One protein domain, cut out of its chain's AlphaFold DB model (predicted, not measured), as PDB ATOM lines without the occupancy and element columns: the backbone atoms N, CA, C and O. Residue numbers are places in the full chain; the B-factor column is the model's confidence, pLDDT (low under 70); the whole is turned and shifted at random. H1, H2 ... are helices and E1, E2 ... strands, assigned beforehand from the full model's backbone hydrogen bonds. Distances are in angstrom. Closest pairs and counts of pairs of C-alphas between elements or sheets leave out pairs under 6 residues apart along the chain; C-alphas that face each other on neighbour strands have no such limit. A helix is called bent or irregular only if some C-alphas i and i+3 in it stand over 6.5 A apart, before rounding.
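What this domain is: This is residues 198 to 306 of the 780 residues of a protein of Peptoclostridium sp. AF21-18 (UniProt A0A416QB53). One helix, H1, is packed slantwise on one face of a small three-stranded sheet, E1 E2 E3, and a second two-stranded sheet, the hairpin of a sharply bent E4 with E5, comes near that sheet where E1 begins and E2 ends. The short strand E6 lies far from the mean of the C-alphas, while two long stretches with no named element, residues 240 to 251 and 270 to 291, reach out as loops. You have 109 printed residues, with one named helix and six named strands in the order H1 E1 E2 E3 E4 E5 E6; both sheets are antiparallel, and the class is mixed, helices and strands, with 48 residues in named elements, under half. The whole is compact, with a radius of gyration of the C-alphas of 14.1 A and spans of 45 by 32 by 26 A.

Where its parts are: Find C-alpha 203 at (137.479, 9.480, 20.191); from there H1 runs through residues 203 to 215, 18.2 A long. Next comes E1, residues 225 to 231, 17.5 A, starting at C-alpha 225 at (151.294, -0.357, 31.373). E2 is residues 234 to 239, 16.0 A, and E3 is residues 252 to 256, 13.3 A. Read on to E4, residues 262 to 269, 14.5 A, which bends by 101 degrees at residue 265. E5 is residues 292 to 297, 14.2 A, and E6, residues 303 to 305, ends at C-alpha 305 at (141.579, 28.897, 33.669).

How they stand to each other: Look first at H1: it is on the sheet E1 E2 E3, two layers, a helix on one face of a sheet, at a height of 9.2 A over the sheet. It lies over E1 and E2, slantwise to the strands, at 43 degrees to E1 on the local plane; the closest C-alphas of H1 and E1, Tyr 210 and Met 228, are 6.5 A apart. In H1 every O i to N i+4 pair is within hydrogen-bond range. E1 E2 E3 form a meander, each strand the antiparallel neighbour of the one before. In the hairpin E1 and E2, N 236 and O 229 are 2.8 A apart; in the hairpin E2 and E3, N 235 and O 255 are 2.8 A apart, both within hydrogen-bond range. In the hairpin E4 and E5, antiparallel at 137 degrees, N 263 and O 296 are within range at 2.7 A. H1 and E4 are near each other. The closest C-alphas of E1 and E4, Val 225 and Phe 264, are 7.4 A apart. E6 pairs with no named strand, and E5 and E6 are apart.

The domain as a whole: The two C-alphas farthest apart, those of Gly 244 and Pro 306, are 49.2 A apart. The printed part has no cut. The links E2 to E3 and E4 to E5 are long; within the second, residues 279 to 280 pair antiparallel with 286 to 287. Mean pLDDT of the printed part is 84.2; residues 242 to 249, 272 and 305 are under 70.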
ATOM      1  N   ALA A 198     142.953  19.421  33.166       71.94
ATOM      2  CA  ALA A 198     143.222  18.454  32.113       71.94
ATOM      3  C   ALA A 198     142.309  18.688  30.905       71.94
ATOM      4  O   ALA A 198     141.109  18.932  31.048       71.94
ATOM      5  N   GLY A 199     142.869  18.572  29.698       76.44
ATOM      6  CA  GLY A 199     142.054  18.398  28.498       76.44
ATOM      7  C   GLY A 199     141.210  17.128  28.607       76.44
ATOM      8  O   GLY A 199     141.464  16.281  29.459       76.44
ATOM      9  N   LYS A 200     140.208  16.966  27.743       81.94
ATOM     10  CA  LYS A 200     139.380  15.753  27.710       81.94
ATOM     11  C   LYS A 200     139.734  14.889  26.507       81.94
ATOM     12  O   LYS A 200     139.987  15.419  25.427       81.94
ATOM     13  N   PHE A 201     139.720  13.571  26.676       82.94
ATOM     14  CA  PHE A 201     139.891  12.634  25.570       82.94
ATOM     15  C   PHE A 201     138.740  12.761  24.562       82.94
ATOM     16  O   PHE A 201     137.568  12.623  24.921       82.94
ATOM     17  N   THR A 202     139.069  12.965  23.285       89.50
ATOM     18  CA  THR A 202     138.156  12.711  22.161       89.50
ATOM     19  C   THR A 202     138.297  11.268  21.662       89.50
ATOM     20  O   THR A 202     139.263  10.574  21.983       89.50
ATOM     21  N   ALA A 203     137.368  10.804  20.819       84.19
ATOM     22  CA  ALA A 203     137.479   9.480  20.191       84.19
ATOM     23  C   ALA A 203     138.783   9.330  19.374       84.19
ATOM     24  O   ALA A 203     139.413   8.268  19.367       84.19
ATOM     25  N   THR A 204     139.228  10.415  18.729       91.75
ATOM     26  CA  THR A 204     140.499  10.464  17.996       91.75
ATOM     27  C   THR A 204     141.698  10.369  18.937       91.75
ATOM     28  O   THR A 204     142.655   9.664  18.622       91.75
ATOM     29  N   ASP A 205     141.646  11.020  20.100       91.94
ATOM     30  CA  ASP A 205     142.731  10.968  21.084       91.94
ATOM     31  C   ASP A 205     142.889   9.570  21.690       91.94
ATOM     32  O   ASP A 205     144.004   9.057  21.740       91.94
ATOM     33  N   LEU A 206     141.785   8.902  22.056       90.81
ATOM     34  CA  LEU A 206     141.814   7.516  22.557       90.81
ATOM     35  C   LEU A 206     142.436   6.558  21.532       90.81
ATOM     36  O   LEU A 206     143.254   5.704  21.873       90.81
ATOM     37  N   THR A 207     142.074   6.736  20.259       92.50
ATOM     38  CA  THR A 207     142.645   5.966  19.146       92.50
ATOM     39  C   THR A 207     144.135   6.260  18.972       92.50
ATOM     40  O   THR A 207     144.927   5.352  18.719       92.50
ATOM     41  N   THR A 208     144.532   7.522  19.128       93.62
ATOM     42  CA  THR A 208     145.925   7.959  19.006       93.62
ATOM     43  C   THR A 208     146.785   7.374  20.122       93.62
ATOM     44  O   THR A 208     147.819   6.788  19.824       93.62
ATOM     45  N   GLU A 209     146.344   7.438  21.379       93.88
ATOM     46  CA  GLU A 209     147.073   6.864  22.518       93.88
ATOM     47  C   GLU A 209     147.194   5.340  22.424       93.88
ATOM     48  O   GLU A 209     148.280   4.789  22.616       93.88
ATOM     49  N   TYR A 210     146.120   4.650  22.024       95.12
ATOM     50  CA  TYR A 210     146.178   3.215  21.745       95.12
ATOM     51  C   TYR A 210     147.232   2.892  20.677       95.12
ATOM     52  O   TYR A 210     148.088   2.028  20.882       95.12
ATOM     53  N   ASN A 211     147.214   3.611  19.552       93.62
ATOM     54  CA  ASN A 211     148.174   3.408  18.470       93.62
ATOM     55  C   ASN A 211     149.607   3.759  18.896       93.62
ATOM     56  O   ASN A 211     150.532   3.033  18.537       93.62
ATOM     57  N   ASN A 212     149.801   4.819  19.683       94.06
ATOM     58  CA  ASN A 212     151.099   5.203  20.238       94.06
ATOM     59  C   ASN A 212     151.658   4.099  21.133       94.06
ATOM     60  O   ASN A 212     152.829   3.738  21.007       94.06
ATOM     61  N   PHE A 213     150.826   3.518  22.002       94.50
ATOM     62  CA  PHE A 213     151.228   2.385  22.820       94.50
ATOM     63  C   PHE A 213     151.551   1.169  21.953       94.50
ATOM     64  O   PHE A 213     152.636   0.611  22.092       94.50
ATOM     65  N   VAL A 214     150.653   0.751  21.051       91.88
ATOM     66  CA  VAL A 214     150.822  -0.449  20.206       91.88
ATOM     67  C   VAL A 214     152.079  -0.356  19.343       91.88
ATOM     68  O   VAL A 214     152.859  -1.311  19.337       91.88
ATOM     69  N   ASN A 215     152.322   0.799  18.723       92.06
ATOM     70  CA  ASN A 215     153.442   1.037  17.812       92.06
ATOM     71  C   ASN A 215     154.740   1.472  18.512       92.06
ATOM     72  O   ASN A 215     155.756   1.659  17.841       92.06
ATOM     73  N   ALA A 216     154.743   1.636  19.840       90.00
ATOM     74  CA  ALA A 216     155.953   1.985  20.578       90.00
ATOM     75  C   ALA A 216     157.049   0.925  20.377       90.00
ATOM     76  O   ALA A 216     156.879  -0.236  20.762       90.00
ATOM     77  N   VAL A 217     158.186   1.357  19.819       85.50
ATOM     78  CA  VAL A 217     159.371   0.516  19.572       85.50
ATOM     79  C   VAL A 217     159.915  -0.062  20.881       85.50
ATOM     80  O   VAL A 217     160.303  -1.227  20.927       85.50
ATOM     81  N   ASP A 218     159.884   0.723  21.963       86.06
ATOM     82  CA  ASP A 218     160.194   0.251  23.310       86.06
ATOM     83  C   ASP A 218     159.011   0.441  24.266       86.06
ATOM     84  O   ASP A 218     158.661   1.558  24.661       86.06
ATOM     85  N   LYS A 219     158.427  -0.683  24.694       84.25
ATOM     86  CA  LYS A 219     157.340  -0.722  25.684       84.25
ATOM     87  C   LYS A 219     157.766  -0.219  27.066       84.25
ATOM     88  O   LYS A 219     156.895   0.131  27.854       84.25
ATOM     89  N   ASN A 220     159.070  -0.124  27.348       85.94
ATOM     90  CA  ASN A 220     159.601   0.458  28.586       85.94
ATOM     91  C   ASN A 220     159.267   1.957  28.741       85.94
ATOM     92  O   ASN A 220     159.333   2.491  29.842       85.94
ATOM     93  N   THR A 221     158.848   2.620  27.656       89.69
ATOM     94  CA  THR A 221     158.309   3.995  27.676       89.69
ATOM     95  C   THR A 221     157.019   4.103  28.500       89.69
ATOM     96  O   THR A 221     156.699   5.171  29.011       89.69
ATOM     97  N   TYR A 222     156.296   2.991  28.672       93.62
ATOM     98  CA  TYR A 222     155.085   2.892  29.486       93.62
ATOM     99  C   TYR A 222     155.343   1.935  30.660       93.62
ATOM    100  O   TYR A 222     154.850   0.801  30.667       93.62
ATOM    101  N   PRO A 223     156.144   2.355  31.655       90.81
ATOM    102  CA  PRO A 223     156.718   1.451  32.651       90.81
ATOM    103  C   PRO A 223     155.669   0.773  33.541       90.81
ATOM    104  O   PRO A 223     155.938  -0.302  34.069       90.81
ATOM    105  N   ALA A 224     154.474   1.358  33.673       91.69
ATOM    106  CA  ALA A 224     153.356   0.803  34.439       91.69
ATOM    107  C   ALA A 224     152.323   0.042  33.588       91.69
ATOM    108  O   ALA A 224     151.508  -0.700  34.135       91.69
ATOM    109  N   VAL A 225     152.325   0.209  32.259       93.75
ATOM    110  CA  VAL A 225     151.294  -0.357  31.373       93.75
ATOM    111  C   VAL A 225     151.755  -1.694  30.811       93.75
ATOM    112  O   VAL A 225     152.812  -1.803  30.180       93.75
ATOM    113  N   TYR A 226     150.938  -2.723  31.016       91.06
ATOM    114  CA  TYR A 226     151.137  -4.045  30.436       91.06
ATOM    115  C   TYR A 226     150.496  -4.150  29.050       91.06
ATOM    116  O   TYR A 226     151.153  -4.544  28.086       91.06
ATOM    117  N   LYS A 227     149.214  -3.783  28.955       92.31
ATOM    118  CA  LYS A 227     148.396  -3.914  27.747       92.31
ATOM    119  C   LYS A 227     147.385  -2.776  27.673       92.31
ATOM    120  O   LYS A 227     146.896  -2.318  28.703       92.31
ATOM    121  N   MET A 228     147.036  -2.386  26.452       95.12
ATOM    122  CA  MET A 228     145.865  -1.563  26.172       95.12
ATOM    123  C   MET A 228     144.923  -2.295  25.215       95.12
ATOM    124  O   MET A 228     145.382  -3.030  24.338       95.12
ATOM    125  N   GLU A 229     143.622  -2.090  25.383       94.88
ATOM    126  CA  GLU A 229     142.562  -2.570  24.495       94.88
ATOM    127  C   GLU A 229     141.615  -1.413  24.180       94.88
ATOM    128  O   GLU A 229     141.194  -0.707  25.091       94.88
ATOM    129  N   LEU A 230     141.265  -1.224  22.908       92.75
ATOM    130  CA  LEU A 230     140.312  -0.200  22.481       92.75
ATOM    131  C   LEU A 230     139.093  -0.872  21.843       92.75
ATOM    132  O   LEU A 230     139.229  -1.564  20.832       92.75
ATOM    133  N   LYS A 231     137.907  -0.660  22.421       92.06
ATOM    134  CA  LYS A 231     136.627  -1.150  21.887       92.06
ATOM    135  C   LYS A 231     135.533  -0.113  22.131       92.06
ATOM    136  O   LYS A 231     135.438   0.407  23.233       92.06
ATOM    137  N   ASP A 232     134.734   0.199  21.109       87.44
ATOM    138  CA  ASP A 232     133.577   1.109  21.197       87.44
ATOM    139  C   ASP A 232     133.882   2.465  21.884       87.44
ATOM    140  O   ASP A 232     133.112   2.949  22.705       87.44
ATOM    141  N   ASN A 233     135.025   3.088  21.553       85.06
ATOM    142  CA  ASN A 233     135.538   4.326  22.176       85.06
ATOM    143  C   ASN A 233     135.828   4.230  23.690       85.06
ATOM    144  O   ASN A 233     135.853   5.248  24.382       85.06
ATOM    145  N   VAL A 234     136.082   3.023  24.194       90.88
ATOM    146  CA  VAL A 234     136.579   2.769  25.550       90.88
ATOM    147  C   VAL A 234     137.999   2.218  25.457       90.88
ATOM    148  O   VAL A 234     138.218   1.120  24.937       90.88
ATOM    149  N   LEU A 235     138.974   2.984  25.948       93.62
ATOM    150  CA  LEU A 235     140.366   2.562  26.078       93.62
ATOM    151  C   LEU A 235     140.572   1.930  27.454       93.62
ATOM    152  O   LEU A 235     140.594   2.610  28.477       93.62
ATOM    153  N   THR A 236     140.737   0.615  27.474       94.88
ATOM    154  CA  THR A 236     141.043  -0.154  28.676       94.88
ATOM    155  C   THR A 236     142.550  -0.315  28.817       94.88
ATOM    156  O   THR A 236     143.207  -0.869  27.936       94.88
ATOM    157  N   VAL A 237     143.099   0.129  29.943       94.38
ATOM    158  CA  VAL A 237     144.519   0.044  30.288       94.38
ATOM    159  C   VAL A 237     144.698  -0.960  31.421       94.38
ATOM    160  O   VAL A 237     144.128  -0.804  32.501       94.38
ATOM    161  N   TYR A 238     145.511  -1.984  31.174       92.38
ATOM    162  CA  TYR A 238     145.893  -2.989  32.162       92.38
ATOM    163  C   TYR A 238     147.291  -2.674  32.687       92.38
ATOM    164  O   TYR A 238     148.245  -2.584  31.903       92.38
ATOM    165  N   THR A 239     147.425  -2.522  34.003       91.88
ATOM    166  CA  THR A 239     148.727  -2.280  34.635       91.88
ATOM    167  C   THR A 239     149.548  -3.567  34.763       91.88
ATOM    168  O   THR A 239     149.039  -4.684  34.618       91.88
ATOM    169  N   ARG A 240     150.856  -3.418  34.983       88.31
ATOM    170  CA  ARG A 240     151.758  -4.533  35.310       88.31
ATOM    171  C   ARG A 240     151.564  -4.971  36.764       88.31
ATOM    172  O   ARG A 240     151.024  -4.230  37.573       88.31
ATOM    173  N   TYR A 241     152.018  -6.181  37.077       81.56
ATOM    174  CA  TYR A 241     151.927  -6.798  38.402       81.56
ATOM    175  C   TYR A 241     153.219  -7.574  38.709       81.56
ATOM    176  O   TYR A 241     154.017  -7.833  37.803       81.56
ATOM    177  N   ALA A 242     153.442  -7.929  39.976       69.31
ATOM    178  CA  ALA A 242     154.669  -8.588  40.426       69.31
ATOM    179  C   ALA A 242     154.719 -10.097  40.093       69.31
ATOM    180  O   ALA A 242     153.704 -10.795  40.093       69.31
ATOM    181  N   SER A 243     155.926 -10.630  39.864       53.75
ATOM    182  CA  SER A 243     156.159 -12.063  39.612       53.75
ATOM    183  C   SER A 243     155.658 -12.929  40.782       53.75
ATOM    184  O   SER A 243     156.116 -12.764  41.911       53.75
ATOM    185  N   GLY A 244     154.711 -13.838  40.512       58.62
ATOM    186  CA  GLY A 244     154.108 -14.748  41.500       58.62
ATOM    187  C   GLY A 244     152.596 -14.590  41.721       58.62
ATOM    188  O   GLY A 244     152.013 -15.404  42.433       58.62
ATOM    189  N   GLN A 245     151.950 -13.589  41.110       57.38
ATOM    190  CA  GLN A 245     150.486 -13.425  41.139       57.38
ATOM    191  C   GLN A 245     149.817 -13.924  39.841       57.38
ATOM    192  O   GLN A 245     150.469 -14.057  38.802       57.38
ATOM    193  N   THR A 246     148.523 -14.254  39.898       56.34
ATOM    194  CA  THR A 246     147.734 -14.708  38.734       56.34
ATOM    195  C   THR A 246     147.329 -13.528  37.842       56.34
ATOM    196  O   THR A 246     147.246 -12.393  38.314       56.34
ATOM    197  N   GLU A 247     147.054 -13.772  36.553       59.06
ATOM    198  CA  GLU A 247     146.676 -12.709  35.598       59.06
ATOM    199  C   GLU A 247     145.436 -11.896  36.022       59.06
ATOM    200  O   GLU A 247     145.325 -10.728  35.645       59.06
ATOM    201  N   ASP A 248     144.568 -12.468  36.864       61.09
ATOM    202  CA  ASP A 248     143.348 -11.843  37.401       61.09
ATOM    203  C   ASP A 248     143.609 -10.695  38.399       61.09
ATOM    204  O   ASP A 248     142.673 -10.034  38.841       61.09
ATOM    205  N   THR A 249     144.870 -10.435  38.761       62.81
ATOM    206  CA  THR A 249     145.257  -9.394  39.737       62.81
ATOM    207  C   THR A 249     145.646  -8.047  39.112       62.81
ATOM    208  O   THR A 249     145.913  -7.089  39.838       62.81
ATOM    209  N   ARG A 250     145.671  -7.928  37.772       76.62
ATOM    210  CA  ARG A 250     145.999  -6.659  37.089       76.62
ATOM    211  C   ARG A 250     144.941  -5.592  37.367       76.62
ATOM    212  O   ARG A 250     143.744  -5.850  37.245       76.62
ATOM    213  N   GLN A 251     145.374  -4.359  37.625       85.69
ATOM    214  CA  GLN A 251     144.432  -3.248  37.717       85.69
ATOM    215  C   GLN A 251     143.940  -2.874  36.323       85.69
ATOM    216  O   GLN A 251     144.730  -2.700  35.390       85.69
ATOM    217  N   LYS A 252     142.623  -2.728  36.209       90.25
ATOM    218  CA  LYS A 252     141.939  -2.304  34.994       90.25
ATOM    219  C   LYS A 252     141.487  -0.855  35.162       90.25
ATOM    220  O   LYS A 252     140.751  -0.551  36.098       90.25
ATOM    221  N   LYS A 253     141.920   0.032  34.263       89.38
ATOM    222  CA  LYS A 253     141.458   1.429  34.196       89.38
ATOM    223  C   LYS A 253     140.837   1.696  32.829       89.38
ATOM    224  O   LYS A 253     141.457   1.390  31.813       89.38
ATOM    225  N   GLU A 254     139.626   2.239  32.801       92.06
ATOM    226  CA  GLU A 254     138.893   2.536  31.566       92.06
ATOM    227  C   GLU A 254     138.827   4.047  31.333       92.06
ATOM    228  O   GLU A 254     138.489   4.804  32.239       92.06
ATOM    229  N   TYR A 255     139.145   4.468  30.109       89.56
ATOM    230  CA  TYR A 255     139.085   5.856  29.659       89.56
ATOM    231  C   TYR A 255     138.130   5.961  28.475       89.56
ATOM    232  O   TYR A 255     138.242   5.219  27.497       89.56
ATOM    233  N   THR A 256     137.194   6.893  28.561       87.81
ATOM    234  CA  THR A 256     136.149   7.132  27.559       87.81
ATOM    235  C   THR A 256     136.207   8.564  27.043       87.81
ATOM    236  O   THR A 256     136.935   9.409  27.573       87.81
ATOM    237  N   VAL A 257     135.436   8.863  25.994       77.56
ATOM    238  CA  VAL A 257     135.270  10.244  25.520       77.56
ATOM    239  C   VAL A 257     134.753  11.112  26.674       77.56
ATOM    240  O   VAL A 257     133.744  10.777  27.286       77.56
ATOM    241  N   GLY A 258     135.453  12.208  26.976       75.12
ATOM    242  CA  GLY A 258     135.156  13.074  28.127       75.12
ATOM    243  C   GLY A 258     135.954  12.767  29.405       75.12
ATOM    244  O   GLY A 258     135.928  13.572  30.338       75.12
ATOM    245  N   SER A 259     136.706  11.661  29.452       77.25
ATOM    246  CA  SER A 259     137.680  11.397  30.527       77.25
ATOM    247  C   SER A 259     138.856  12.381  30.464       77.25
ATOM    248  O   SER A 259     139.169  12.891  29.387       77.25
ATOM    249  N   ASP A 260     139.519  12.639  31.595       83.19
ATOM    250  CA  ASP A 260     140.714  13.495  31.639       83.19
ATOM    251  C   ASP A 260     141.837  12.922  30.773       83.19
ATOM    252  O   ASP A 260     142.118  11.723  30.797       83.19
ATOM    253  N   TYR A 261     142.488  13.798  30.014       85.38
ATOM    254  CA  TYR A 261     143.616  13.458  29.167       85.38
ATOM    255  C   TYR A 261     144.861  13.284  30.034       85.38
ATOM    256  O   TYR A 261     145.413  14.244  30.583       85.38
ATOM    257  N   VAL A 262     145.321  12.039  30.123       88.50
ATOM    258  CA  VAL A 262     146.459  11.635  30.953       88.50
ATOM    259  C   VAL A 262     147.672  11.228  30.120       88.50
ATOM    260  O   VAL A 262     147.567  10.879  28.947       88.50
ATOM    261  N   ASP A 263     148.843  11.263  30.743       90.06
ATOM    262  CA  ASP A 263     150.109  10.787  30.209       90.06
ATOM    263  C   ASP A 263     150.402   9.375  30.741       90.06
ATOM    264  O   ASP A 263     150.892   9.195  31.860       90.06
ATOM    265  N   PHE A 264     150.135   8.352  29.924       93.75
ATOM    266  CA  PHE A 264     150.335   6.946  30.301       93.75
ATOM    267  C   PHE A 264     151.802   6.554  30.549       93.75
ATOM    268  O   PHE A 264     152.080   5.452  31.026       93.75
ATOM    269  N   THR A 265     152.754   7.443  30.254       91.19
ATOM    270  CA  THR A 265     154.173   7.249  30.590       91.19
ATOM    271  C   THR A 265     154.486   7.621  32.045       91.19
ATOM    272  O   THR A 265     155.521   7.221  32.579       91.19
ATOM    273  N   LYS A 266     153.578   8.346  32.719       89.25
ATOM    274  CA  LYS A 266     153.752   8.890  34.072       89.25
ATOM    275  C   LYS A 266     152.650   8.395  35.012       89.25
ATOM    276  O   LYS A 266     151.590   9.004  35.130       89.25
ATOM    277  N   ALA A 267     152.912   7.293  35.704       87.25
ATOM    278  CA  ALA A 267     152.012   6.765  36.729       87.25
ATOM    279  C   ALA A 267     152.174   7.501  38.072       87.25
ATOM    280  O   ALA A 267     153.278   7.912  38.434       87.25
ATOM    281  N   ILE A 268     151.080   7.617  38.821       80.69
ATOM    282  CA  ILE A 268     151.017   8.183  40.171       80.69
ATOM    283  C   ILE A 268     150.761   7.050  41.170       80.69
ATOM    284  O   ILE A 268     149.843   6.241  40.999       80.69
ATOM    285  N   ALA A 269     151.593   6.981  42.205       80.12
ATOM    286  CA  ALA A 269     151.474   6.010  43.283       80.12
ATOM    287  C   ALA A 269     150.378   6.414  44.287       80.12
ATOM    288  O   ALA A 269     149.847   7.525  44.259       80.12
ATOM    289  N   MET A 270     150.026   5.506  45.199       79.12
ATOM    290  CA  MET A 270     148.965   5.733  46.193       79.12
ATOM    291  C   MET A 270     149.240   6.886  47.170       79.12
ATOM    292  O   MET A 270     148.299   7.462  47.711       79.12
ATOM    293  N   ASP A 271     150.502   7.273  47.350       71.31
ATOM    294  CA  ASP A 271     150.913   8.430  48.152       71.31
ATOM    295  C   ASP A 271     150.782   9.777  47.409       71.31
ATOM    296  O   ASP A 271     151.054  10.827  47.988       71.31
ATOM    297  N   GLY A 272     150.360   9.759  46.137       65.81
ATOM    298  CA  GLY A 272     150.193  10.944  45.295       65.81
ATOM    299  C   GLY A 272     151.458  11.405  44.564       65.81
ATOM    300  O   GLY A 272     151.397  12.392  43.833       65.81
ATOM    301  N   ASN A 273     152.590  10.709  44.708       78.81
ATOM    302  CA  ASN A 273     153.834  11.040  44.008       78.81
ATOM    303  C   ASN A 273     153.986  10.266  42.687       78.81
ATOM    304  O   ASN A 273     153.347   9.235  42.466       78.81
ATOM    305  N   LEU A 274     154.889  10.727  41.810       82.56
ATOM    306  CA  LEU A 274     155.281   9.971  40.613       82.56
ATOM    307  C   LEU A 274     155.861   8.607  41.007       82.56
ATOM    308  O   LEU A 274     156.854   8.524  41.738       82.56
ATOM    309  N   ALA A 275     155.252   7.546  40.481       85.38
ATOM    310  CA  ALA A 275     155.653   6.178  40.752       85.38
ATOM    311  C   ALA A 275     157.046   5.897  40.166       85.38
ATOM    312  O   ALA A 275     157.358   6.250  39.025       85.38
ATOM    313  N   LYS A 276     157.895   5.246  40.964       88.19
ATOM    314  CA  LYS A 276     159.241   4.826  40.557       88.19
ATOM    315  C   LYS A 276     159.231   3.331  40.229       88.19
ATOM    316  O   LYS A 276     158.515   2.598  40.905       88.19
ATOM    317  N   PRO A 277     160.031   2.867  39.251       88.44
ATOM    318  CA  PRO A 277     160.150   1.443  38.975       88.44
ATOM    319  C   PRO A 277     160.629   0.654  40.197       88.44
ATOM    320  O   PRO A 277     161.673   0.968  40.770       88.44
ATOM    321  N   ASP A 278     159.871  -0.371  40.563       87.88
ATOM    322  CA  ASP A 278     160.108  -1.292  41.678       87.88
ATOM    323  C   ASP A 278     160.591  -2.672  41.206       87.88
ATOM    324  O   ASP A 278     161.044  -3.481  42.014       87.88
ATOM    325  N   PHE A 279     160.572  -2.924  39.895       87.06
ATOM    326  CA  PHE A 279     161.015  -4.179  39.298       87.06
ATOM    327  C   PHE A 279     161.999  -3.944  38.143       87.06
ATOM    328  O   PHE A 279     161.884  -2.975  37.395       87.06
ATOM    329  N   THR A 280     162.986  -4.830  37.984       89.19
ATOM    330  CA  THR A 280     163.896  -4.852  36.827       89.19
ATOM    331  C   THR A 280     163.890  -6.248  36.218       89.19
ATOM    332  O   THR A 280     164.104  -7.217  36.941       89.19
ATOM    333  N   ASP A 281     163.622  -6.356  34.916       83.31
ATOM    334  CA  ASP A 281     163.575  -7.647  34.225       83.31
ATOM    335  C   ASP A 281     164.961  -8.167  33.811       83.31
ATOM    336  O   ASP A 281     165.983  -7.494  33.951       83.31
ATOM    337  N   GLU A 282     164.982  -9.389  33.274       84.12
ATOM    338  CA  GLU A 282     166.187 -10.103  32.829       84.12
ATOM    339  C   GLU A 282     166.973  -9.359  31.733       84.12
ATOM    340  O   GLU A 282     168.171  -9.580  31.568       84.12
ATOM    341  N   ASN A 283     166.319  -8.442  31.013       84.06
ATOM    342  CA  ASN A 283     166.921  -7.608  29.974       84.06
ATOM    343  C   ASN A 283     167.320  -6.214  30.498       84.06
ATOM    344  O   ASN A 283     167.688  -5.340  29.711       84.06
ATOM    345  N   GLY A 284     167.237  -5.983  31.813       84.06
ATOM    346  CA  GLY A 284     167.588  -4.722  32.463       84.06
ATOM    347  C   GLY A 284     166.536  -3.615  32.332       84.06
ATOM    348  O   GLY A 284     166.830  -2.465  32.674       84.06
ATOM    349  N   LYS A 285     165.321  -3.915  31.850       87.50
ATOM    350  CA  LYS A 285     164.233  -2.928  31.752       87.50
ATOM    351  C   LYS A 285     163.553  -2.744  33.098       87.50
ATOM    352  O   LYS A 285     163.396  -3.695  33.857       87.50
ATOM    353  N   LYS A 286     163.151  -1.507  33.388       90.25
ATOM    354  CA  LYS A 286     162.643  -1.088  34.695       90.25
ATOM    355  C   LYS A 286     161.141  -0.864  34.633       90.25
ATOM    356  O   LYS A 286     160.676   0.033  33.937       90.25
ATOM    357  N   TRP A 287     160.403  -1.633  35.416       90.62
ATOM    358  CA  TRP A 287     158.948  -1.668  35.402       90.62
ATOM    359  C   TRP A 287     158.363  -1.176  36.722       90.62
ATOM    360  O   TRP A 287     158.990  -1.303  37.774       90.62
ATOM    361  N   ILE A 288     157.150  -0.636  36.641       90.94
ATOM    362  CA  ILE A 288     156.314  -0.299  37.792       90.94
ATOM    363  C   ILE A 288     155.278  -1.417  37.930       90.94
ATOM    364  O   ILE A 288     154.372  -1.527  37.105       90.94
ATOM    365  N   THR A 289     155.457  -2.268  38.933       87.25
ATOM    366  CA  THR A 289     154.561  -3.370  39.311       87.25
ATOM    367  C   THR A 289     153.746  -3.071  40.564       87.25
ATOM    368  O   THR A 289     152.799  -3.801  40.859       87.25
ATOM    369  N   ALA A 290     154.093  -2.000  41.281       83.50
ATOM    370  CA  ALA A 290     153.310  -1.468  42.382       83.50
ATOM    371  C   ALA A 290     151.949  -0.919  41.912       83.50
ATOM    372  O   ALA A 290     151.758  -0.539  40.756       83.50
ATOM    373  N   GLU A 291     151.008  -0.856  42.848       84.62
ATOM    374  CA  GLU A 291     149.646  -0.380  42.624       84.62
ATOM    375  C   GLU A 291     149.609   1.104  42.194       84.62
ATOM    376  O   GLU A 291     150.195   1.983  42.830       84.62
ATOM    377  N   VAL A 292     148.902   1.376  41.088       84.94
ATOM    378  CA  VAL A 292     148.822   2.693  40.444       84.94
ATOM    379  C   VAL A 292     147.496   3.357  40.797       84.94
ATOM    380  O   VAL A 292     146.417   2.900  40.398       84.94
ATOM    381  N   LYS A 293     147.567   4.497  41.489       82.19
ATOM    382  CA  LYS A 293     146.393   5.307  41.826       82.19
ATOM    383  C   LYS A 293     145.753   5.879  40.562       82.19
ATOM    384  O   LYS A 293     144.582   5.626  40.289       82.19
ATOM    385  N   GLU A 294     146.543   6.564  39.745       86.88
ATOM    386  CA  GLU A 294     146.122   7.215  38.499       86.88
ATOM    387  C   GLU A 294     147.334   7.529  37.603       86.88
ATOM    388  O   GLU A 294     148.465   7.187  37.946       86.88
ATOM    389  N   PHE A 295     147.110   8.147  36.444       87.44
ATOM    390  CA  PHE A 295     148.171   8.658  35.569       87.44
ATOM    391  C   PHE A 295     148.165  10.186  35.593       87.44
ATOM    392  O   PHE A 295     147.112  10.799  35.748       87.44
ATOM    393  N   ALA A 296     149.341  10.798  35.450       81.62
ATOM    394  CA  ALA A 296     149.480  12.249  35.496       81.62
ATOM    395  C   ALA A 296     148.730  12.922  34.336       81.62
ATOM    396  O   ALA A 296     148.660  12.372  33.241       81.62
ATOM    397  N   MET A 297     148.226  14.137  34.546       83.44
ATOM    398  CA  MET A 297     147.642  14.957  33.480       83.44
ATOM    399  C   MET A 297     148.652  15.224  32.351       83.44
ATOM    400  O   MET A 297     149.849  15.403  32.593       83.44
ATOM    401  N   LYS A 298     148.164  15.301  31.108       82.19
ATOM    402  CA  LYS A 298     148.973  15.684  29.949       82.19
ATOM    403  C   LYS A 298     149.054  17.214  29.807       82.19
ATOM    404  O   LYS A 298     148.120  17.852  29.325       82.19
ATOM    405  N   ASP A 299     150.171  17.802  30.240       73.00
ATOM    406  CA  ASP A 299     150.343  19.261  30.392       73.00
ATOM    407  C   ASP A 299     150.108  20.090  29.114       73.00
ATOM    408  O   ASP A 299     149.566  21.190  29.190       73.00
ATOM    409  N   ASP A 300     150.490  19.590  27.936       78.69
ATOM    410  CA  ASP A 300     150.320  20.271  26.641       78.69
ATOM    411  C   ASP A 300     148.884  20.207  26.097       78.69
ATOM    412  O   ASP A 300     148.546  20.884  25.124       78.69
ATOM    413  N   LYS A 301     148.023  19.420  26.747       77.50
ATOM    414  CA  LYS A 301     146.580  19.352  26.498       77.50
ATOM    415  C   LYS A 301     145.762  20.019  27.602       77.50
ATOM    416  O   LYS A 301     144.538  20.036  27.506       77.50
ATOM    417  N   ALA A 302     146.410  20.555  28.636       71.94
ATOM    418  CA  ALA A 302     145.738  21.229  29.734       71.94
ATOM    419  C   ALA A 302     145.311  22.654  29.347       71.94
ATOM    420  O   ALA A 302     146.040  23.384  28.673       71.94
ATOM    421  N   THR A 303     144.144  23.071  29.832       72.44
ATOM    422  CA  THR A 303     143.639  24.440  29.676       72.44
ATOM    423  C   THR A 303     143.938  25.230  30.944       72.44
ATOM    424  O   THR A 303     143.720  24.742  32.052       72.44
ATOM    425  N   THR A 304     144.440  26.457  30.794       73.06
ATOM    426  CA  THR A 304     144.623  27.378  31.927       73.06
ATOM    427  C   THR A 304     143.349  28.187  32.111       73.06
ATOM    428  O   THR A 304     142.905  28.845  31.171       73.06
ATOM    429  N   ILE A 305     142.763  28.126  33.303       68.56
ATOM    430  CA  ILE A 305     141.579  28.897  33.669       68.56
ATOM    431  C   ILE A 305     142.045  30.083  34.521       68.56
ATOM    432  O   ILE A 305     142.571  29.859  35.617       68.56
ATOM    433  N   PRO A 306     141.896  31.331  34.034       76.25
ATOM    434  CA  PRO A 306     142.249  32.520  34.797       76.25
ATOM    435  C   PRO A 306     141.436  32.622  36.086       76.25
ATOM    436  O   PRO A 306     140.310  32.124  36.170       76.25
TER     437      PRO A 306